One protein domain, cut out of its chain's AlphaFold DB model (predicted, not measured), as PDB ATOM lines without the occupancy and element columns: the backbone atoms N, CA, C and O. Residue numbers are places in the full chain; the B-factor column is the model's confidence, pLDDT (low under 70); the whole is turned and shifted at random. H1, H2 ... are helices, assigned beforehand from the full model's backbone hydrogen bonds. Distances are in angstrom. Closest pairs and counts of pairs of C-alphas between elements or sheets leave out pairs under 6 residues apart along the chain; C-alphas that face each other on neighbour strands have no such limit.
ATOM      1  N   LEU A  28       3.274  -4.792 -11.803       89.31
ATOM      2  CA  LEU A  28       1.883  -5.221 -11.958       89.31
ATOM      3  C   LEU A  28       1.761  -6.412 -12.917       89.31
ATOM      4  O   LEU A  28       1.179  -7.431 -12.561       89.31
ATOM      5  N   ARG A  29       2.358  -6.329 -14.118       90.25
ATOM      6  CA  ARG A  29       2.335  -7.451 -15.076       90.25
ATOM      7  C   ARG A  29       2.948  -8.719 -14.489       90.25
ATOM      8  O   ARG A  29       2.434  -9.802 -14.736       90.25
ATOM      9  N   ARG A  30       4.045  -8.590 -13.739       92.44
ATOM     10  CA  ARG A  30       4.698  -9.730 -13.093       92.44
ATOM     11  C   ARG A  30       3.800 -10.350 -12.022       92.44
ATOM     12  O   ARG A  30       3.598 -11.556 -12.059       92.44
ATOM     13  N   GLY A  31       3.232  -9.534 -11.137       91.38
ATOM     14  CA  GLY A  31       2.317 -10.001 -10.096       91.38
ATOM     15  C   GLY A  31       1.086 -10.699 -10.675       91.38
ATOM     16  O   GLY A  31       0.726 -11.781 -10.219       91.38
ATOM     17  N   LEU A  32       0.494 -10.138 -11.735       88.19
ATOM     18  CA  LEU A  32      -0.626 -10.763 -12.442       88.19
ATOM     19  C   LEU A  32      -0.235 -12.114 -13.053       88.19
ATOM     20  O   LEU A  32      -0.974 -13.083 -12.897       88.19
ATOM     21  N   CYS A  33       0.932 -12.209 -13.703       90.19
ATOM     22  CA  CYS A  33       1.430 -13.488 -14.213       90.19
ATOM     23  C   CYS A  33       1.564 -14.531 -13.098       90.19
ATOM     24  O   CYS A  33       1.062 -15.639 -13.259       90.19
ATOM     25  N   ASP A  34       2.179 -14.178 -11.967       92.25
ATOM     26  CA  ASP A  34       2.385 -15.108 -10.851       92.25
ATOM     27  C   ASP A  34       1.041 -15.622 -10.291       92.25
ATOM     28  O   ASP A  34       0.869 -16.824 -10.065       92.25
ATOM     29  N   VAL A  35       0.050 -14.734 -10.131       89.62
ATOM     30  CA  VAL A  35      -1.300 -15.095  -9.661       89.62
ATOM     31  C   VAL A  35      -2.019 -16.010 -10.653       89.62
ATOM     32  O   VAL A  35      -2.590 -17.027 -10.246       89.62
ATOM     33  N   PHE A  36      -1.996 -15.682 -11.949       89.50
ATOM     34  CA  PHE A  36      -2.671 -16.493 -12.963       89.50
ATOM     35  C   PHE A  36      -2.002 -17.851 -13.157       89.50
ATOM     36  O   PHE A  36      -2.706 -18.855 -13.261       89.50
ATOM     37  N   THR A  37      -0.670 -17.924 -13.123       93.12
ATOM     38  CA  THR A  37       0.055 -19.200 -13.153       93.12
ATOM     39  C   THR A  37      -0.357 -20.088 -11.981       93.12
ATOM     40  O   THR A  37      -0.764 -21.227 -12.201       93.12
ATOM     41  N   ALA A  38      -0.365 -19.560 -10.752       93.69
ATOM     42  CA  ALA A  38      -0.773 -20.330  -9.578       93.69
ATOM     43  C   ALA A  38      -2.237 -20.808  -9.656       93.69
ATOM     44  O   ALA A  38      -2.556 -21.921  -9.231       93.69
ATOM     45  N   LYS A  39      -3.143 -19.989 -10.206       92.06
ATOM     46  CA  LYS A  39      -4.543 -20.384 -10.444       92.06
ATOM     47  C   LYS A  39      -4.644 -21.527 -11.454       92.06
ATOM     48  O   LYS A  39      -5.311 -22.518 -11.168       92.06
ATOM     49  N   LEU A  40      -3.945 -21.431 -12.586       93.94
ATOM     50  CA  LEU A  40      -3.931 -22.478 -13.612       93.94
ATOM     51  C   LEU A  40      -3.366 -23.802 -13.080       93.94
ATOM     52  O   LEU A  40      -3.918 -24.862 -13.364       93.94
ATOM     53  N   GLU A  41      -2.307 -23.758 -12.270       95.50
ATOM     54  CA  GLU A  41      -1.736 -24.954 -11.639       95.50
ATOM     55  C   GLU A  41      -2.731 -25.645 -10.698       95.50
ATOM     56  O   GLU A  41      -2.861 -26.871 -10.733       95.50
ATOM     57  N   ARG A  42      -3.475 -24.867  -9.898       93.62
ATOM     58  CA  ARG A  42      -4.529 -25.387  -9.009       93.62
ATOM     59  C   ARG A  42      -5.682 -26.005  -9.789       93.62
ATOM     60  O   ARG A  42      -6.102 -27.109  -9.456       93.62
ATOM     61  N   LEU A  43      -6.147 -25.339 -10.844       94.38
ATOM     62  CA  LEU A  43      -7.175 -25.868 -11.743       94.38
ATOM     63  C   LEU A  43      -6.747 -27.183 -12.377       94.38
ATOM     64  O   LEU A  43      -7.487 -28.160 -12.349       94.38
ATOM     65  N   ALA A  44      -5.519 -27.239 -12.886       93.25
ATOM     66  CA  ALA A  44      -4.984 -28.455 -13.473       93.25
ATOM     67  C   ALA A  44      -4.860 -29.586 -12.437       93.25
ATOM     68  O   ALA A  44      -5.073 -30.749 -12.775       93.25
ATOM     69  N   ALA A  45      -4.519 -29.271 -11.184       93.62
ATOM     70  CA  ALA A  45      -4.493 -30.252 -10.103       93.62
ATOM     71  C   ALA A  45      -5.897 -30.771  -9.761       93.62
ATOM     72  O   ALA A  45      -6.059 -31.980  -9.626       93.62
ATOM     73  N   HIS A  46      -6.894 -29.889  -9.684       92.12
ATOM     74  CA  HIS A  46      -8.285 -30.255  -9.413       92.12
ATOM     75  C   HIS A  46      -8.871 -31.129 -10.530       92.12
ATOM     76  O   HIS A  46      -9.363 -32.216 -10.255       92.12
ATOM     77  N   ILE A  47      -8.678 -30.742 -11.798       92.81
ATOM     78  CA  ILE A  47      -9.102 -31.535 -12.968       92.81
ATOM     79  C   ILE A  47      -8.515 -32.951 -12.939       92.81
ATOM     80  O   ILE A  47      -9.205 -33.909 -13.270       92.81
ATOM     81  N   ARG A  48      -7.246 -33.100 -12.535       90.25
ATOM     82  CA  ARG A  48      -6.589 -34.414 -12.456       90.25
ATOM     83  C   ARG A  48      -6.981 -35.246 -11.237       90.25
ATOM     84  O   ARG A  48      -6.820 -36.457 -11.294       90.25
ATOM     85  N   SER A  49      -7.369 -34.612 -10.132       89.69
ATOM     86  CA  SER A  49      -7.603 -35.310  -8.857       89.69
ATOM     87  C   SER A  49      -9.044 -35.790  -8.714       89.69
ATOM     88  O   SER A  49      -9.279 -36.787  -8.038       89.69
ATOM     89  N   ASP A  50      -9.981 -35.101  -9.364       85.94
ATOM     90  CA  ASP A  50     -11.415 -35.280  -9.130       85.94
ATOM     91  C   ASP A  50     -12.112 -36.063 -10.261       85.94
ATOM     92  O   ASP A  50     -13.337 -36.120 -10.293       85.94
ATOM     93  N   ASP A  51     -11.345 -36.660 -11.188       83.56
ATOM     94  CA  ASP A  51     -11.846 -37.431 -12.344       83.56
ATOM     95  C   ASP A  51     -12.970 -36.713 -13.121       83.56
ATOM     96  O   ASP A  51     -13.914 -37.327 -13.624       83.56
ATOM     97  N   LEU A  52     -12.851 -35.386 -13.228       91.62
ATOM     98  CA  LEU A  52     -13.800 -34.536 -13.941       91.62
ATOM     99  C   LEU A  52     -13.938 -35.002 -15.395       91.62
ATOM    100  O   LEU A  52     -12.950 -35.211 -16.109       91.62
ATOM    101  N   SER A  53     -15.179 -35.115 -15.863       92.94
ATOM    102  CA  SER A  53     -15.448 -35.354 -17.276       92.94
ATOM    103  C   SER A  53     -14.922 -34.199 -18.129       92.94
ATOM    104  O   SER A  53     -14.758 -33.066 -17.670       92.94
ATOM    105  N   ALA A  54     -14.702 -34.461 -19.419       91.81
ATOM    106  CA  ALA A  54     -14.242 -33.429 -20.346       91.81
ATOM    107  C   ALA A  54     -15.170 -32.196 -20.373       91.81
ATOM    108  O   ALA A  54     -14.687 -31.077 -20.531       91.81
ATOM    109  N   SER A  55     -16.483 -32.389 -20.198       95.56
ATOM    110  CA  SER A  55     -17.457 -31.297 -20.106       95.56
ATOM    111  C   SER A  55     -17.325 -30.501 -18.813       95.56
ATOM    112  O   SER A  55     -17.268 -29.279 -18.873       95.56
ATOM    113  N   GLU A  56     -17.204 -31.166 -17.662       93.81
ATOM    114  CA  GLU A  56     -17.092 -30.477 -16.369       93.81
ATOM    115  C   GLU A  56     -15.776 -29.701 -16.267       93.81
ATOM    116  O   GLU A  56     -15.757 -28.559 -15.815       93.81
ATOM    117  N   ALA A  57     -14.679 -30.277 -16.764       94.62
ATOM    118  CA  ALA A  57     -13.405 -29.576 -16.859       94.62
ATOM    119  C   ALA A  57     -13.498 -28.342 -17.779       94.62
ATOM    120  O   ALA A  57     -12.923 -27.299 -17.465       94.62
ATOM    121  N   ALA A  58     -14.215 -28.437 -18.904       95.00
ATOM    122  CA  ALA A  58     -14.400 -27.313 -19.821       95.00
ATOM    123  C   ALA A  58     -15.270 -26.197 -19.221       95.00
ATOM    124  O   ALA A  58     -14.937 -25.021 -19.381       95.00
ATOM    125  N   ASP A  59     -16.347 -26.554 -18.519       96.00
ATOM    126  CA  ASP A  59     -17.204 -25.594 -17.819       96.00
ATOM    127  C   ASP A  59     -16.426 -24.886 -16.703       96.00
ATOM    128  O   ASP A  59     -16.385 -23.659 -16.674       96.00
ATOM    129  N   LEU A  60     -15.685 -25.636 -15.885       94.75
ATOM    130  CA  LEU A  60     -14.831 -25.082 -14.834       94.75
ATOM    131  C   LEU A  60     -13.783 -24.094 -15.388       94.75
ATOM    132  O   LEU A  60     -13.560 -23.026 -14.817       94.75
ATOM    133  N   LEU A  61     -13.138 -24.427 -16.512       95.00
ATOM    134  CA  LEU A  61     -12.177 -23.535 -17.171       95.00
ATOM    135  C   LEU A  61     -12.841 -22.259 -17.704       95.00
ATOM    136  O   LEU A  61     -12.226 -21.191 -17.665       95.00
ATOM    137  N   ARG A  62     -14.072 -22.356 -18.220       95.62
ATOM    138  CA  ARG A  62     -14.836 -21.196 -18.694       95.62
ATOM    139  C   ARG A  62     -15.195 -20.274 -17.534       95.62
ATOM    140  O   ARG A  62     -14.968 -19.072 -17.658       95.62
ATOM    141  N   ASP A  63     -15.687 -20.835 -16.437       94.56
ATOM    142  CA  ASP A  63     -16.110 -20.080 -15.258       94.56
ATOM    143  C   ASP A  63     -14.917 -19.347 -14.624       94.56
ATOM    144  O   ASP A  63     -14.996 -18.151 -14.341       94.56
ATOM    145  N   GLU A  64     -13.754 -20.004 -14.508       93.31
ATOM    146  CA  GLU A  64     -12.543 -19.316 -14.043       93.31
ATOM    147  C   GLU A  64     -12.114 -18.214 -15.025       93.31
ATOM    148  O   GLU A  64     -11.737 -17.120 -14.605       93.31
ATOM    149  N   ALA A  65     -12.177 -18.454 -16.339       92.50
ATOM    150  CA  ALA A  65     -11.829 -17.432 -17.325       92.50
ATOM    151  C   ALA A  65     -12.771 -16.215 -17.270       92.50
ATOM    152  O   ALA A  65     -12.330 -15.092 -17.524       92.50
ATOM    153  N   GLU A  66     -14.053 -16.409 -16.952       93.00
ATOM    154  CA  GLU A  66     -15.001 -15.321 -16.687       93.00
ATOM    155  C   GLU A  66     -14.620 -14.549 -15.429       93.00
ATOM    156  O   GLU A  66     -14.445 -13.332 -15.508       93.00
ATOM    157  N   TYR A  67     -14.341 -15.251 -14.329       89.69
ATOM    158  CA  TYR A  67     -13.879 -14.634 -13.088       89.69
ATOM    159  C   TYR A  67     -12.608 -13.792 -13.300       89.69
ATOM    160  O   TYR A  67     -12.532 -12.639 -12.878       89.69
ATOM    161  N   MET A  68     -11.609 -14.316 -14.021       87.06
ATOM    162  CA  MET A  68     -10.374 -13.576 -14.324       87.06
ATOM    163  C   MET A  68     -10.635 -12.304 -15.145       87.06
ATOM    164  O   MET A  68      -9.979 -11.284 -14.924       87.06
ATOM    165  N   ARG A  69     -11.590 -12.341 -16.086       86.69
ATOM    166  CA  ARG A  69     -11.981 -11.161 -16.876       86.69
ATOM    167  C   ARG A  69     -12.655 -10.094 -16.020       86.69
ATOM    168  O   ARG A  69     -12.419  -8.910 -16.255       86.69
ATOM    169  N   GLU A  70     -13.482 -10.496 -15.061       86.50
ATOM    170  CA  GLU A  70     -14.157  -9.573 -14.144       86.50
ATOM    171  C   GLU A  70     -13.163  -8.889 -13.209       86.50
ATOM    172  O   GLU A  70     -13.142  -7.662 -13.145       86.50
ATOM    173  N   GLN A  71     -12.256  -9.650 -12.592       79.56
ATOM    174  CA  GLN A  71     -11.217  -9.095 -11.718       79.56
ATOM    175  C   GLN A  71     -10.320  -8.087 -12.451       79.56
ATOM    176  O   GLN A  71     -10.028  -7.012 -11.936       79.56
ATOM    177  N   MET A  72      -9.953  -8.370 -13.705       72.81
ATOM    178  CA  MET A  72      -9.161  -7.437 -14.514       72.81
ATOM    179  C   MET A  72      -9.913  -6.136 -14.851       72.81
ATOM    180  O   MET A  72      -9.278  -5.109 -15.079       72.81
ATOM    181  N   ARG A  73     -11.250  -6.162 -14.912       72.69
ATOM    182  CA  ARG A  73     -12.072  -4.966 -15.156       72.69
ATOM    183  C   ARG A  73     -12.214  -4.106 -13.898       72.69
ATOM    184  O   ARG A  73     -12.345  -2.898 -14.038       72.69
ATOM    185  N   GLU A  74     -12.210  -4.705 -12.711       62.06
ATOM    186  CA  GLU A  74     -12.317  -3.980 -11.435       62.06
ATOM    187  C   GLU A  74     -10.999  -3.305 -11.012       62.06
ATOM    188  O   GLU A  74     -11.024  -2.312 -10.288       62.06
ATOM    189  N   GLU A  75      -9.851  -3.806 -11.481       55.91
ATOM    190  CA  GLU A  75      -8.519  -3.266 -11.160       55.91
ATOM    191  C   GLU A  75      -8.033  -2.130 -12.096       55.91
ATOM    192  O   GLU A  75      -6.967  -1.556 -11.852       55.91
ATOM    193  N   LEU A  76      -8.788  -1.798 -13.156       48.91
ATOM    194  CA  LEU A  76      -8.481  -0.747 -14.147       48.91
ATOM    195  C   LEU A  76      -9.366   0.495 -13.982       48.91
ATOM    196  O   LEU A  76      -8.811   1.608 -14.144       48.91
TER     197      LEU A  76
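What this domain is: This is residues 28 to 76 of the 76 residues of an uncharacterized protein of Gilliamella apicola (UniProt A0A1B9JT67). Two long helices, H1 and H2, stand side by side and run opposite ways, with the chain folding back between them through residues 50 to 53 at one end. They make a loosely closed helical pair, in which the two helices come near each other close to this turn and leave a gap along much of their length. The printed part has 49 residues with two named helices, H1 then H2 along the chain, and no named strand; its class is all helix. The whole is loose, with a radius of gyration of the C-alphas of 12.3 A, and forms a rod that spans 36 by 18 by 10 A.

Where its parts are: H1 is residues 28 to 49, 31.7 A from first to last C-alpha. It begins at C-alpha 28 at (1.883, -5.221, -11.958) and ends at C-alpha 49 at (-7.603, -35.310, -8.857). H2 is residues 54 to 74, 30.8 A from first to last C-alpha, and ends at C-alpha 74 at (-12.317, -3.980, -11.435).

How they stand to each other: H1 and H2 are close but not clearly touching, with 2 pairs of C-alphas within 8 A. Their closest C-alphas, those of Ile 47 and Ala 57, are 6.1 A apart. Their centres are 12.2 A apart. Their lines stand at a shallow tilt of 20 degrees, opposite ways. In both H1 and H2 every O i to N i+4 pair is within hydrogen-bond range.

The domain as a whole: The two C-alphas farthest apart, those of Asp 51 and Leu 76, are 36.9 A apart. The C-alphas of the first and last printed residues, Leu 28 and Leu 76, are 11.5 A apart. The printed part has no cut and ends at the chain's last residue, Leu 76. The link from H1 to H2, 4 residues, is tight. The mean pLDDT of the printed part is 88.6, and residues 74 to 76, of which Glu 74 belongs to H2, are under 70.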